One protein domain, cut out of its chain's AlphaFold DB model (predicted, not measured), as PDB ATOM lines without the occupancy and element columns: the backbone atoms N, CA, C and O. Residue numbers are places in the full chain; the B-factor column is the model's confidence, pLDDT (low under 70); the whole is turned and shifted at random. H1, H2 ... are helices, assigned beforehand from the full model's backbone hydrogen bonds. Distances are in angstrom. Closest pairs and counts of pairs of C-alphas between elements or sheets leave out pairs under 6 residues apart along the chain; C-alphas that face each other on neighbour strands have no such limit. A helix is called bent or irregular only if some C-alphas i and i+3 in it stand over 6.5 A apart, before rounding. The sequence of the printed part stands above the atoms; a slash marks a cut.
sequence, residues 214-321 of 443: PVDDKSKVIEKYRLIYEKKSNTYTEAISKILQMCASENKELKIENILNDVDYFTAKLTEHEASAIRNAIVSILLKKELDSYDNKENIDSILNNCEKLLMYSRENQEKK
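AT A GLANCE: This is residues 214 to 321 of the 443 residues of an uncharacterized protein of Mollicutes bacterium (UniProt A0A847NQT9). H4 runs through the middle of a bundle, with H1, H3 and H5 placed lengthwise around it, while H2 crosses its residues 277 to 285. The 108 printed residues hold five named helices, H1 to H5, and no named strand: all helix. The whole is compact, radius of gyration of the C-alphas 14.0 A, spanning 45 by 34 by 23 A.

HOW THE PARTS SIT: H1, residues 215 to 235, touches the hub H4, residues 275 to 295, opposite ways; the closest C-alphas, Tyr 229 and Ser 284, are 5.8 A apart. H2, residues 237 to 250, touches H4 about perpendicular, at 79 degrees; closest C-alphas Ile 240 and Ala 281, 4.9 A. H3, residues 256 to 269, irregular with C-alphas 257 and 260 8.2 A apart, forms a hairpin with H4; closest C-alphas Thr 267 and Ala 275, 5.5 A. H4 and H5, residues 300 to 315, form a hairpin at a shallow 11 degrees; closest C-alphas Glu 290 and Ile 303, 5.7 A. Every O i to N i+4 pair is within hydrogen-bond range in H2, H4 and H5, 16 of 17 in H1, 8 of 10 in H3.

IN THESE COORDINATES: H1, 30.7 A long, begins at C-alpha 215 (3.557, -22.089, 23.056). H2 and H3 are 20.0 A each, H4 30.6 A. H5, 22.4 A, ends at C-alpha 315 (-0.397, 3.423, 29.976).

THE WHOLE: The printed part has no cut, and its four links are tight. The C-alphas farthest apart, Pro 214 and Thr 271, are 45.2 A apart. Residues under pLDDT 70 include 214 to 221 and 314 to 321.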
ATOM      1  N   PRO A 214       5.245 -21.620  27.645       55.25
ATOM      2  CA  PRO A 214       4.783 -22.630  26.696       55.25
ATOM      3  C   PRO A 214       4.049 -21.993  25.501       55.25
ATOM      4  O   PRO A 214       3.368 -20.977  25.643       55.25
ATOM      5  N   VAL A 215       4.150 -22.601  24.315       56.41
ATOM      6  CA  VAL A 215       3.557 -22.089  23.056       56.41
ATOM      7  C   VAL A 215       2.041 -21.851  23.169       56.41
ATOM      8  O   VAL A 215       1.527 -20.850  22.659       56.41
ATOM      9  N   ASP A 216       1.338 -22.718  23.901       58.47
ATOM     10  CA  ASP A 216      -0.101 -22.586  24.163       58.47
ATOM     11  C   ASP A 216      -0.442 -21.332  24.980       58.47
ATOM     12  O   ASP A 216      -1.503 -20.735  24.792       58.47
ATOM     13  N   ASP A 217       0.453 -20.890  25.863       57.66
ATOM     14  CA  ASP A 217       0.239 -19.699  26.684       57.66
ATOM     15  C   ASP A 217       0.621 -18.417  25.938       57.66
ATOM     16  O   ASP A 217      -0.074 -17.411  26.081       57.66
ATOM     17  N   LYS A 218       1.628 -18.456  25.049       63.94
ATOM     18  CA  LYS A 218       1.944 -17.330  24.145       63.94
ATOM     19  C   LYS A 218       0.758 -16.989  23.236       63.94
ATOM     20  O   LYS A 218       0.419 -15.818  23.078       63.94
ATOM     21  N   SER A 219       0.068 -18.007  22.721       67.44
ATOM     22  CA  SER A 219      -1.127 -17.826  21.883       67.44
ATOM     23  C   SER A 219      -2.275 -17.141  22.641       67.44
ATOM     24  O   SER A 219      -2.942 -16.262  22.099       67.44
ATOM     25  N   LYS A 220      -2.473 -17.470  23.927       63.75
ATOM     26  CA  LYS A 220      -3.478 -16.811  24.786       63.75
ATOM     27  C   LYS A 220      -3.138 -15.345  25.068       63.75
ATOM     28  O   LYS A 220      -4.038 -14.516  25.187       63.75
ATOM     29  N   VAL A 221      -1.852 -15.018  25.191       62.38
ATOM     30  CA  VAL A 221      -1.386 -13.638  25.399       62.38
ATOM     31  C   VAL A 221      -1.636 -12.789  24.151       62.38
ATOM     32  O   VAL A 221      -2.162 -11.682  24.269       62.38
ATOM     33  N   ILE A 222      -1.364 -13.327  22.960       73.81
ATOM     34  CA  ILE A 222      -1.695 -12.666  21.690       73.81
ATOM     35  C   ILE A 222      -3.202 -12.408  21.573       73.81
ATOM     36  O   ILE A 222      -3.614 -11.303  21.219       73.81
ATOM     37  N   GLU A 223      -4.037 -13.377  21.952       69.38
ATOM     38  CA  GLU A 223      -5.492 -13.204  21.933       69.38
ATOM     39  C   GLU A 223      -5.959 -12.088  22.887       69.38
ATOM     40  O   GLU A 223      -6.839 -11.290  22.564       69.38
ATOM     41  N   LYS A 224      -5.298 -11.927  24.039       66.12
ATOM     42  CA  LYS A 224      -5.543 -10.787  24.933       66.12
ATOM     43  C   LYS A 224      -5.184  -9.450  24.275       66.12
ATOM     44  O   LYS A 224      -5.896  -8.465  24.482       66.12
ATOM     45  N   TYR A 225      -4.106  -9.391  23.495       75.88
ATOM     46  CA  TYR A 225      -3.739  -8.186  22.743       75.88
ATOM     47  C   TYR A 225      -4.723  -7.870  21.626       75.88
ATOM     48  O   TYR A 225      -5.049  -6.694  21.460       75.88
ATOM     49  N   ARG A 226      -5.297  -8.883  20.967       79.69
ATOM     50  CA  ARG A 226      -6.423  -8.691  20.040       79.69
ATOM     51  C   ARG A 226      -7.631  -8.067  20.716       79.69
ATOM     52  O   ARG A 226      -8.100  -7.037  20.251       79.69
ATOM     53  N   LEU A 227      -8.072  -8.599  21.855       64.94
ATOM     54  CA  LEU A 227      -9.217  -8.035  22.583       64.94
ATOM     55  C   LEU A 227      -8.978  -6.578  23.016       64.94
ATOM     56  O   LEU A 227      -9.880  -5.737  22.966       64.94
ATOM     57  N   ILE A 228      -7.750  -6.251  23.437       69.50
ATOM     58  CA  ILE A 228      -7.375  -4.872  23.780       69.50
ATOM     59  C   ILE A 228      -7.385  -3.980  22.533       69.50
ATOM     60  O   ILE A 228      -7.908  -2.863  22.599       69.50
ATOM     61  N   TYR A 229      -6.828  -4.464  21.421       81.81
ATOM     62  CA  TYR A 229      -6.859  -3.784  20.131       81.81
ATOM     63  C   TYR A 229      -8.298  -3.515  19.683       81.81
ATOM     64  O   TYR A 229      -8.619  -2.362  19.427       81.81
ATOM     65  N   GLU A 230      -9.179  -4.515  19.658       77.06
ATOM     66  CA  GLU A 230     -10.576  -4.371  19.226       77.06
ATOM     67  C   GLU A 230     -11.309  -3.301  20.037       77.06
ATOM     68  O   GLU A 230     -11.914  -2.377  19.484       77.06
ATOM     69  N   LYS A 231     -11.190  -3.365  21.368       70.44
ATOM     70  CA  LYS A 231     -11.813  -2.387  22.264       70.44
ATOM     71  C   LYS A 231     -11.307  -0.968  21.997       70.44
ATOM     72  O   LYS A 231     -12.107  -0.031  21.914       70.44
ATOM     73  N   LYS A 232      -9.987  -0.788  21.885       79.25
ATOM     74  CA  LYS A 232      -9.382   0.526  21.621       79.25
ATOM     75  C   LYS A 232      -9.704   1.023  20.215       79.25
ATOM     76  O   LYS A 232     -10.068   2.184  20.073       79.25
ATOM     77  N   SER A 233      -9.638   0.154  19.211       83.81
ATOM     78  CA  SER A 233      -9.952   0.475  17.822       83.81
ATOM     79  C   SER A 233     -11.363   1.032  17.708       83.81
ATOM     80  O   SER A 233     -11.536   2.087  17.115       83.81
ATOM     81  N   ASN A 234     -12.342   0.397  18.363       80.44
ATOM     82  CA  ASN A 234     -13.716   0.896  18.402       80.44
ATOM     83  C   ASN A 234     -13.816   2.253  19.116       80.44
ATOM     84  O   ASN A 234     -14.433   3.182  18.598       80.44
ATOM     85  N   THR A 235     -13.164   2.388  20.275       79.69
ATOM     86  CA  THR A 235     -13.196   3.618  21.090       79.69
ATOM     87  C   THR A 235     -12.587   4.821  20.360       79.69
ATOM     88  O   THR A 235     -13.084   5.934  20.491       79.69
ATOM     89  N   TYR A 236     -11.524   4.610  19.577       87.81
ATOM     90  CA  TYR A 236     -10.754   5.674  18.921       87.81
ATOM     91  C   TYR A 236     -10.905   5.674  17.389       87.81
ATOM     92  O   TYR A 236     -10.044   6.204  16.689       87.81
ATOM     93  N   THR A 237     -11.995   5.099  16.866       91.00
ATOM     94  CA  THR A 237     -12.229   4.888  15.422       91.00
ATOM     95  C   THR A 237     -12.035   6.157  14.583       91.00
ATOM     96  O   THR A 237     -11.404   6.120  13.524       91.00
ATOM     97  N   GLU A 238     -12.556   7.292  15.052       89.62
ATOM     98  CA  GLU A 238     -12.487   8.565  14.328       89.62
ATOM     99  C   GLU A 238     -11.046   9.087  14.227       89.62
ATOM    100  O   GLU A 238     -10.550   9.332  13.126       89.62
ATOM    101  N   ALA A 239     -10.340   9.156  15.361       91.19
ATOM    102  CA  ALA A 239      -8.945   9.584  15.409       91.19
ATOM    103  C   ALA A 239      -8.036   8.651  14.587       91.19
ATOM    104  O   ALA A 239      -7.176   9.124  13.845       91.19
ATOM    105  N   ILE A 240      -8.264   7.331  14.655       94.81
ATOM    106  CA  ILE A 240      -7.558   6.336  13.830       94.81
ATOM    107  C   ILE A 240      -7.748   6.643  12.343       94.81
ATOM    108  O   ILE A 240      -6.774   6.670  11.591       94.81
ATOM    109  N   SER A 241      -8.986   6.905  11.922       93.50
ATOM    110  CA  SER A 241      -9.309   7.180  10.520       93.50
ATOM    111  C   SER A 241      -8.602   8.439  10.014       93.50
ATOM    112  O   SER A 241      -8.004   8.405   8.937       93.50
ATOM    113  N   LYS A 242      -8.595   9.525  10.801       92.62
ATOM    114  CA  LYS A 242      -7.898  10.768  10.430       92.62
ATOM    115  C   LYS A 242      -6.383  10.590  10.365       92.62
ATOM    116  O   LYS A 242      -5.764  11.006   9.388       92.62
ATOM    117  N   ILE A 243      -5.788   9.911  11.349       94.94
ATOM    118  CA  ILE A 243      -4.345   9.630  11.356       94.94
ATOM    119  C   ILE A 243      -3.947   8.797  10.135       94.94
ATOM    120  O   ILE A 243      -2.970   9.133   9.470       94.94
ATOM    121  N   LEU A 244      -4.700   7.744   9.798       94.50
ATOM    122  CA  LEU A 244      -4.410   6.908   8.629       94.50
ATOM    123  C   LEU A 244      -4.513   7.690   7.314       94.50
ATOM    124  O   LEU A 244      -3.641   7.545   6.457       94.50
ATOM    125  N   GLN A 245      -5.531   8.544   7.161       92.94
ATOM    126  CA  GLN A 245      -5.670   9.414   5.986       92.94
ATOM    127  C   GLN A 245      -4.478  10.364   5.843       92.94
ATOM    128  O   GLN A 245      -3.903  10.464   4.761       92.94
ATOM    129  N   MET A 246      -4.070  11.007   6.939       92.62
ATOM    130  CA  MET A 246      -2.915  11.904   6.945       92.62
ATOM    131  C   MET A 246      -1.606  11.171   6.649       92.62
ATOM    132  O   MET A 246      -0.797  11.653   5.856       92.62
ATOM    133  N   CYS A 247      -1.409   9.986   7.236       93.12
ATOM    134  CA  CYS A 247      -0.248   9.147   6.946       93.12
ATOM    135  C   CYS A 247      -0.167   8.818   5.451       93.12
ATOM    136  O   CYS A 247       0.906   8.928   4.863       93.12
ATOM    137  N   ALA A 248      -1.300   8.481   4.827       91.06
ATOM    138  CA  ALA A 248      -1.364   8.203   3.397       91.06
ATOM    139  C   ALA A 248      -1.094   9.451   2.538       91.06
ATOM    140  O   ALA A 248      -0.338   9.368   1.572       91.06
ATOM    141  N   SER A 249      -1.660  10.613   2.886       90.00
ATOM    142  CA  SER A 249      -1.465  11.848   2.113       90.00
ATOM    143  C   SER A 249      -0.052  12.423   2.222       90.00
ATOM    144  O   SER A 249       0.431  13.049   1.284       90.00
ATOM    145  N   GLU A 250       0.609  12.224   3.360       91.56
ATOM    146  CA  GLU A 250       1.936  12.785   3.648       91.56
ATOM    147  C   GLU A 250       3.059  11.747   3.507       91.56
ATOM    148  O   GLU A 250       4.221  12.052   3.772       91.56
ATOM    149  N   ASN A 251       2.721  10.519   3.093       87.75
ATOM    150  CA  ASN A 251       3.626   9.371   3.015       87.75
ATOM    151  C   ASN A 251       4.415   9.141   4.323       87.75
ATOM    152  O   ASN A 251       5.608   8.829   4.313       87.75
ATOM    153  N   LYS A 252       3.747   9.349   5.464       89.69
ATOM    154  CA  LYS A 252       4.330   9.225   6.803       89.69
ATOM    155  C   LYS A 252       4.150   7.799   7.310       89.69
ATOM    156  O   LYS A 252       3.041   7.269   7.352       89.69
ATOM    157  N   GLU A 253       5.248   7.188   7.737       90.44
ATOM    158  CA  GLU A 253       5.255   5.832   8.276       90.44
ATOM    159  C   GLU A 253       5.322   5.858   9.809       90.44
ATOM    160  O   GLU A 253       6.284   6.367  10.383       90.44
ATOM    161  N   LEU A 254       4.317   5.277  10.469       90.25
ATOM    162  CA  LEU A 254       4.313   5.100  11.925       90.25
ATOM    163  C   LEU A 254       5.214   3.930  12.327       90.25
ATOM    164  O   LEU A 254       5.045   2.821  11.800       90.25
ATOM    165  N   LYS A 255       6.094   4.174  13.305       86.50
ATOM    166  CA  LYS A 255       7.024   3.191  13.884       86.50
ATOM    167  C   LYS A 255       7.020   3.263  15.404       86.50
ATOM    168  O   LYS A 255       6.818   4.337  15.969       86.50
ATOM    169  N   ILE A 256       7.269   2.129  16.059       81.69
ATOM    170  CA  ILE A 256       7.234   2.024  17.526       81.69
ATOM    171  C   ILE A 256       8.263   2.962  18.168       81.69
ATOM    172  O   ILE A 256       7.975   3.599  19.178       81.69
ATOM    173  N   GLU A 257       9.434   3.119  17.554       82.00
ATOM    174  CA  GLU A 257      10.518   3.962  18.067       82.00
ATOM    175  C   GLU A 257      10.174   5.461  18.065       82.00
ATOM    176  O   GLU A 257      10.789   6.232  18.798       82.00
ATOM    177  N   ASN A 258       9.184   5.879  17.267       86.56
ATOM    178  CA  ASN A 258       8.838   7.284  17.044       86.56
ATOM    179  C   ASN A 258       7.506   7.702  17.678       86.56
ATOM    180  O   ASN A 258       7.073   8.832  17.459       86.56
ATOM    181  N   ILE A 259       6.862   6.834  18.469       82.56
ATOM    182  CA  ILE A 259       5.487   7.046  18.955       82.56
ATOM    183  C   ILE A 259       5.292   8.422  19.593       82.56
ATOM    184  O   ILE A 259       4.317   9.092  19.272       82.56
ATOM    185  N   LEU A 260       6.200   8.865  20.468       80.44
ATOM    186  CA  LEU A 260       6.069  10.162  21.145       80.44
ATOM    187  C   LEU A 260       6.113  11.333  20.153       80.44
ATOM    188  O   LEU A 260       5.228  12.184  20.166       80.44
ATOM    189  N   ASN A 261       7.071  11.313  19.224       84.06
ATOM    190  CA  ASN A 261       7.189  12.332  18.181       84.06
ATOM    191  C   ASN A 261       5.966  12.339  17.253       84.06
ATOM    192  O   ASN A 261       5.523  13.395  16.805       84.06
ATOM    193  N   ASP A 262       5.409  11.163  16.957       87.44
ATOM    194  CA  ASP A 262       4.197  11.044  16.153       87.44
ATOM    195  C   ASP A 262       2.972  11.579  16.907       87.44
ATOM    196  O   ASP A 262       2.153  12.279  16.313       87.44
ATOM    197  N   VAL A 263       2.863  11.333  18.216       85.25
ATOM    198  CA  VAL A 263       1.802  11.915  19.056       85.25
ATOM    199  C   VAL A 263       1.856  13.435  19.020       85.25
ATOM    200  O   VAL A 263       0.827  14.057  18.759       85.25
ATOM    201  N   ASP A 264       3.028  14.029  19.234       83.19
ATOM    202  CA  ASP A 264       3.188  15.487  19.228       83.19
ATOM    203  C   ASP A 264       2.840  16.072  17.855       83.19
ATOM    204  O   ASP A 264       2.088  17.044  17.746       83.19
ATOM    205  N   TYR A 265       3.308  15.415  16.792       87.81
ATOM    206  CA  TYR A 265       3.010  15.784  15.414       87.81
ATOM    207  C   TYR A 265       1.506  15.813  15.119       87.81
ATOM    208  O   TYR A 265       0.995  16.794  14.573       87.81
ATOM    209  N   PHE A 266       0.786  14.744  15.471       88.81
ATOM    210  CA  PHE A 266      -0.648  14.655  15.204       88.81
ATOM    211  C   PHE A 266      -1.465  15.532  16.146       88.81
ATOM    212  O   PHE A 266      -2.459  16.094  15.704       88.81
ATOM    213  N   THR A 267      -1.034  15.729  17.392       86.94
ATOM    214  CA  THR A 267      -1.710  16.633  18.339       86.94
ATOM    215  C   THR A 267      -1.678  18.076  17.851       86.94
ATOM    216  O   THR A 267      -2.686  18.772  17.925       86.94
ATOM    217  N   ALA A 268      -0.561  18.513  17.264       86.31
ATOM    218  CA  ALA A 268      -0.459  19.849  16.683       86.31
ATOM    219  C   ALA A 268      -1.374  20.056  15.459       86.31
ATOM    220  O   ALA A 268      -1.782  21.181  15.182       86.31
ATOM    221  N   LYS A 269      -1.687  18.987  14.712       86.50
ATOM    222  CA  LYS A 269      -2.485  19.058  13.474       86.50
ATOM    223  C   LYS A 269      -3.963  18.715  13.655       86.50
ATOM    224  O   LYS A 269      -4.790  19.192  12.886       86.50
ATOM    225  N   LEU A 270      -4.295  17.895  14.645       85.31
ATOM    226  CA  LEU A 270      -5.641  17.412  14.937       85.31
ATOM    227  C   LEU A 270      -6.131  18.012  16.255       85.31
ATOM    228  O   LEU A 270      -6.379  17.303  17.226       85.31
ATOM    229  N   THR A 271      -6.272  19.336  16.286       77.56
ATOM    230  CA  THR A 271      -6.617  20.095  17.502       77.56
ATOM    231  C   THR A 271      -8.005  19.771  18.065       77.56
ATOM    232  O   THR A 271      -8.301  20.116  19.202       77.56
ATOM    233  N   GLU A 272      -8.864  19.120  17.278       76.62
ATOM    234  CA  GLU A 272     -10.192  18.642  17.690       76.62
ATOM    235  C   GLU A 272     -10.148  17.338  18.512       76.62
ATOM    236  O   GLU A 272     -11.163  16.924  19.069       76.62
ATOM    237  N   HIS A 273      -8.986  16.681  18.598       76.25
ATOM    238  CA  HIS A 273      -8.801  15.443  19.344       76.25
ATOM    239  C   HIS A 273      -7.846  15.647  20.521       76.25
ATOM    240  O   HIS A 273      -6.792  16.270  20.406       76.25
ATOM    241  N   GLU A 274      -8.179  15.054  21.668       78.44
ATOM    242  CA  GLU A 274      -7.279  15.049  22.821       78.44
ATOM    243  C   GLU A 274      -5.977  14.292  22.504       78.44
ATOM    244  O   GLU A 274      -6.000  13.223  21.885       78.44
ATOM    245  N   ALA A 275      -4.838  14.762  23.027       79.00
ATOM    246  CA  ALA A 275      -3.537  14.096  22.871       79.00
ATOM    247  C   ALA A 275      -3.564  12.619  23.321       79.00
ATOM    248  O   ALA A 275      -2.897  11.754  22.750       79.00
ATOM    249  N   SER A 276      -4.379  12.307  24.335       79.06
ATOM    250  CA  SER A 276      -4.625  10.936  24.794       79.06
ATOM    251  C   SER A 276      -5.344  10.089  23.737       79.06
ATOM    252  O   SER A 276      -4.966   8.937  23.510       79.06
ATOM    253  N   ALA A 277      -6.351  10.645  23.060       84.88
ATOM    254  CA  ALA A 277      -7.067   9.957  21.990       84.88
ATOM    255  C   ALA A 277      -6.144   9.691  20.792       84.88
ATOM    256  O   ALA A 277      -6.101   8.568  20.293       84.88
ATOM    257  N   ILE A 278      -5.330  10.678  20.406       89.62
ATOM    258  CA  ILE A 278      -4.333  10.561  19.331       89.62
ATOM    259  C   ILE A 278      -3.300   9.480  19.655       89.62
ATOM    260  O   ILE A 278      -3.045   8.594  18.842       89.62
ATOM    261  N   ARG A 279      -2.756   9.484  20.876       87.56
ATOM    262  CA  ARG A 279      -1.825   8.447  21.336       87.56
ATOM    263  C   ARG A 279      -2.430   7.058  21.269       87.56
ATOM    264  O   ARG A 279      -1.812   6.142  20.733       87.56
ATOM    265  N   ASN A 280      -3.633   6.888  21.808       88.00
ATOM    266  CA  ASN A 280      -4.288   5.588  21.801       88.00
ATOM    267  C   ASN A 280      -4.669   5.132  20.386       88.00
ATOM    268  O   ASN A 280      -4.643   3.930  20.118       88.00
ATOM    269  N   ALA A 281      -4.959   6.061  19.476       92.56
ATOM    270  CA  ALA A 281      -5.151   5.766  18.064       92.56
ATOM    271  C   ALA A 281      -3.852   5.274  17.400       92.56
ATOM    272  O   ALA A 281      -3.861   4.206  16.790       92.56
ATOM    273  N   ILE A 282      -2.722   5.970  17.591       93.19
ATOM    274  CA  ILE A 282      -1.401   5.550  17.076       93.19
ATOM    275  C   ILE A 282      -1.019   4.170  17.621       93.19
ATOM    276  O   ILE A 282      -0.648   3.282  16.854       93.19
ATOM    277  N   VAL A 283      -1.175   3.962  18.933       89.56
ATOM    278  CA  VAL A 283      -0.929   2.661  19.572       89.56
ATOM    279  C   VAL A 283      -1.806   1.575  18.955       89.56
ATOM    280  O   VAL A 283      -1.305   0.494  18.677       89.56
ATOM    281  N   SER A 284      -3.088   1.844  18.699       91.50
ATOM    282  CA  SER A 284      -3.995   0.857  18.094       91.50
ATOM    283  C   SER A 284      -3.583   0.492  16.666       91.50
ATOM    284  O   SER A 284      -3.650  -0.678  16.295       91.50
ATOM    285  N   ILE A 285      -3.118   1.467  15.877       94.38
ATOM    286  CA  ILE A 285      -2.620   1.234  14.514       94.38
ATOM    287  C   ILE A 285      -1.371   0.346  14.540       94.38
ATOM    288  O   ILE A 285      -1.283  -0.615  13.780       94.38
ATOM    289  N   LEU A 286      -0.412   0.648  15.416       92.88
ATOM    290  CA  LEU A 286       0.823  -0.130  15.536       92.88
ATOM    291  C   LEU A 286       0.579  -1.516  16.144       92.88
ATOM    292  O   LEU A 286       1.158  -2.489  15.678       92.88
ATOM    293  N   LEU A 287      -0.328  -1.628  17.119       89.19
ATOM    294  CA  LEU A 287      -0.702  -2.907  17.723       89.19
ATOM    295  C   LEU A 287      -1.322  -3.840  16.682       89.19
ATOM    296  O   LEU A 287      -0.994  -5.019  16.651       89.19
ATOM    297  N   LYS A 288      -2.153  -3.304  15.779       92.50
ATOM    298  CA  LYS A 288      -2.676  -4.068  14.645       92.50
ATOM    299  C   LYS A 288      -1.556  -4.616  13.755       92.50
ATOM    300  O   LYS A 288      -1.592  -5.791  13.423       92.50
ATOM    301  N   LYS A 289      -0.554  -3.794  13.410       91.25
ATOM    302  CA  LYS A 289       0.581  -4.235  12.578       91.25
ATOM    303  C   LYS A 289       1.321  -5.420  13.205       91.25
ATOM    304  O   LYS A 289       1.589  -6.394  12.517       91.25
ATOM    305  N   GLU A 290       1.608  -5.350  14.504       89.56
ATOM    306  CA  GLU A 290       2.295  -6.433  15.225       89.56
ATOM    307  C   GLU A 290       1.446  -7.717  15.286       89.56
ATOM    308  O   GLU A 290       1.965  -8.821  15.122       89.56
ATOM    309  N   LEU A 291       0.127  -7.586  15.475       86.69
ATOM    310  CA  LEU A 291      -0.802  -8.719  15.463       86.69
ATOM    311  C   LEU A 291      -0.923  -9.360  14.068       86.69
ATOM    312  O   LEU A 291      -0.917 -10.583  13.966       86.69
ATOM    313  N   ASP A 292      -0.961  -8.560  13.001       88.62
ATOM    314  CA  ASP A 292      -0.974  -9.061  11.620       88.62
ATOM    315  C   ASP A 292       0.351  -9.792  11.285       88.62
ATOM    316  O   ASP A 292       0.354 -10.835  10.628       88.62
ATOM    317  N   SER A 293       1.489  -9.300  11.794       85.88
ATOM    318  CA  SER A 293       2.796  -9.976  11.714       85.88
ATOM    319  C   SER A 293       2.814 -11.337  12.424       85.88
ATOM    320  O   SER A 293       3.455 -12.280  11.945       85.88
ATOM    321  N   TYR A 294       2.081 -11.485  13.533       81.38
ATOM    322  CA  TYR A 294       1.932 -12.776  14.214       81.38
ATOM    323  C   TYR A 294       1.211 -13.806  13.347       81.38
ATOM    324  O   TYR A 294       1.660 -14.949  13.252       81.38
ATOM    325  N   ASP A 295       0.134 -13.405  12.669       77.75
ATOM    326  CA  ASP A 295      -0.604 -14.292  11.765       77.75
ATOM    327  C   ASP A 295       0.261 -14.762  10.582       77.75
ATOM    328  O   ASP A 295       0.117 -15.892  10.102       77.75
ATOM    329  N   ASN A 296       1.253 -13.955  10.195       81.25
ATOM    330  CA  ASN A 296       2.276 -14.302   9.207       81.25
ATOM    331  C   ASN A 296       3.435 -15.153   9.765       81.25
ATOM    332  O   ASN A 296       4.385 -15.451   9.040       81.25
ATOM    333  N   LYS A 297       3.346 -15.601  11.026       76.19
ATOM    334  CA  LYS A 297       4.338 -16.440  11.725       76.19
ATOM    335  C   LYS A 297       5.729 -15.806  11.817       76.19
ATOM    336  O   LYS A 297       6.740 -16.511  11.776       76.19
ATOM    337  N   GLU A 298       5.788 -14.485  11.952       74.44
ATOM    338  CA  GLU A 298       7.029 -13.778  12.266       74.44
ATOM    339  C   GLU A 298       7.472 -14.044  13.722       74.44
ATOM    340  O   GLU A 298       6.858 -14.822  14.458       74.44
ATOM    341  N   ASN A 299       8.596 -13.462  14.147       81.81
ATOM    342  CA  ASN A 299       9.211 -13.749  15.445       81.81
ATOM    343  C   ASN A 299       8.282 -13.390  16.627       81.81
ATOM    344  O   ASN A 299       8.218 -12.235  17.048       81.81
ATOM    345  N   ILE A 300       7.621 -14.410  17.189       74.50
ATOM    346  CA  ILE A 300       6.625 -14.301  18.269       74.50
ATOM    347  C   ILE A 300       7.167 -13.523  19.472       74.50
ATOM    348  O   ILE A 300       6.464 -12.685  20.028       74.50
ATOM    349  N   ASP A 301       8.423 -13.746  19.860       72.62
ATOM    350  CA  ASP A 301       9.003 -13.078  21.029       72.62
ATOM    351  C   ASP A 301       9.239 -11.582  20.776       72.62
ATOM    352  O   ASP A 301       9.090 -10.761  21.682       72.62
ATOM    353  N   SER A 302       9.576 -11.217  19.535       78.81
ATOM    354  CA  SER A 302       9.697  -9.815  19.126       78.81
ATOM    355  C   SER A 302       8.337  -9.124  19.118       78.81
ATOM    356  O   SER A 302       8.213  -8.020  19.643       78.81
ATOM    357  N   ILE A 303       7.321  -9.795  18.572       79.75
ATOM    358  CA  ILE A 303       5.950  -9.284  18.480       79.75
ATOM    359  C   ILE A 303       5.359  -9.056  19.865       79.75
ATOM    360  O   ILE A 303       4.781  -8.001  20.116       79.75
ATOM    361  N   LEU A 304       5.535 -10.013  20.781       72.62
ATOM    362  CA  LEU A 304       5.102  -9.859  22.167       72.62
ATOM    363  C   LEU A 304       5.772  -8.625  22.781       72.62
ATOM    364  O   LEU A 304       5.090  -7.686  23.160       72.62
ATOM    365  N   ASN A 305       7.103  -8.538  22.746       73.56
ATOM    366  CA  ASN A 305       7.822  -7.385  23.297       73.56
ATOM    367  C   ASN A 305       7.354  -6.034  22.712       73.56
ATOM    368  O   ASN A 305       7.241  -5.037  23.427       73.56
ATOM    369  N   ASN A 306       7.056  -5.990  21.414       79.50
ATOM    370  CA  ASN A 306       6.540  -4.798  20.751       79.50
ATOM    371  C   ASN A 306       5.109  -4.452  21.187       79.50
ATOM    372  O   ASN A 306       4.844  -3.294  21.519       79.50
ATOM    373  N   CYS A 307       4.210  -5.438  21.260       78.12
ATOM    374  CA  CYS A 307       2.868  -5.277  21.828       78.12
ATOM    375  C   CYS A 307       2.936  -4.741  23.265       78.12
ATOM    376  O   CYS A 307       2.225  -3.798  23.617       78.12
ATOM    377  N   GLU A 308       3.835  -5.285  24.084       69.56
ATOM    378  CA  GLU A 308       4.095  -4.829  25.445       69.56
ATOM    379  C   GLU A 308       4.494  -3.349  25.495       69.56
ATOM    380  O   GLU A 308       3.860  -2.563  26.205       69.56
ATOM    381  N   LYS A 309       5.498  -2.944  24.707       73.69
ATOM    382  CA  LYS A 309       5.952  -1.545  24.622       73.69
ATOM    383  C   LYS A 309       4.823  -0.612  24.196       73.69
ATOM    384  O   LYS A 309       4.626   0.443  24.791       73.69
ATOM    385  N   LEU A 310       4.037  -1.016  23.203       78.56
ATOM    386  CA  LEU A 310       2.874  -0.267  22.729       78.56
ATOM    387  C   LEU A 310       1.834  -0.057  23.833       78.56
ATOM    388  O   LEU A 310       1.308   1.047  24.015       78.56
ATOM    389  N   LEU A 311       1.560  -1.099  24.615       75.06
ATOM    390  CA  LEU A 311       0.655  -1.007  25.754       75.06
ATOM    391  C   LEU A 311       1.244  -0.181  26.900       75.06
ATOM    392  O   LEU A 311       0.477   0.494  27.585       75.06
ATOM    393  N   MET A 312       2.566  -0.168  27.089       66.31
ATOM    394  CA  MET A 312       3.227   0.759  28.014       66.31
ATOM    395  C   MET A 312       3.023   2.213  27.583       66.31
ATOM    396  O   MET A 312       2.543   2.997  28.394       66.31
ATOM    397  N   TYR A 313       3.226   2.562  26.309       72.56
ATOM    398  CA  TYR A 313       2.953   3.921  25.811       72.56
ATOM    399  C   TYR A 313       1.486   4.331  25.979       72.56
ATOM    400  O   TYR A 313       1.175   5.477  26.312       72.56
ATOM    401  N   SER A 314       0.560   3.385  25.809       69.75
ATOM    402  CA  SER A 314      -0.852   3.612  26.127       69.75
ATOM    403  C   SER A 314      -1.102   3.873  27.620       69.75
ATOM    404  O   SER A 314      -2.111   4.504  27.942       69.75
ATOM    405  N   ARG A 315      -0.259   3.346  28.513       57.62
ATOM    406  CA  ARG A 315      -0.397   3.423  29.976       57.62
ATOM    407  C   ARG A 315       0.400   4.565  30.601       57.62
ATOM    408  O   ARG A 315      -0.019   5.039  31.649       57.62
ATOM    409  N   GLU A 316       1.452   5.075  29.957       54.25
ATOM    410  CA  GLU A 316       2.327   6.179  30.413       54.25
ATOM    411  C   GLU A 316       1.633   7.566  30.492       54.25
ATOM    412  O   GLU A 316       2.262   8.606  30.382       54.25
ATOM    413  N   ASN A 317       0.310   7.604  30.672       45.47
ATOM    414  CA  ASN A 317      -0.453   8.707  31.287       45.47
ATOM    415  C   ASN A 317      -1.817   8.233  31.852       45.47
ATOM    416  O   ASN A 317      -2.640   9.054  32.254       45.47
ATOM    417  N   GLN A 318      -2.080   6.918  31.922       38.41
ATOM    418  CA  GLN A 318      -3.235   6.368  32.643       38.41
ATOM    419  C   GLN A 318      -3.085   6.501  34.168       38.41
ATOM    420  O   GLN A 318      -4.093   6.461  34.864       38.41
ATOM    421  N   GLU A 319      -1.879   6.756  34.689       32.62
ATOM    422  CA  GLU A 319      -1.672   7.111  36.103       32.62
ATOM    423  C   GLU A 319      -2.102   8.554  36.451       32.62
ATOM    424  O   GLU A 319      -2.032   8.946  37.610       32.62
ATOM    425  N   LYS A 320      -2.649   9.328  35.496       34.00
ATOM    426  CA  LYS A 320      -3.342  10.607  35.763       34.00
ATOM    427  C   LYS A 320      -4.870  10.549  35.581       34.00
ATOM    428  O   LYS A 320      -5.496  11.571  35.314       34.00
ATOM    429  N   LYS A 321      -5.498   9.379  35.753       31.67
ATOM    430  CA  LYS A 321      -6.957   9.281  35.956       31.67
ATOM    431  C   LYS A 321      -7.299   8.571  37.267       31.67
ATOM    432  O   LYS A 321      -7.634   7.392  37.275       31.67
TER     433      LYS A 321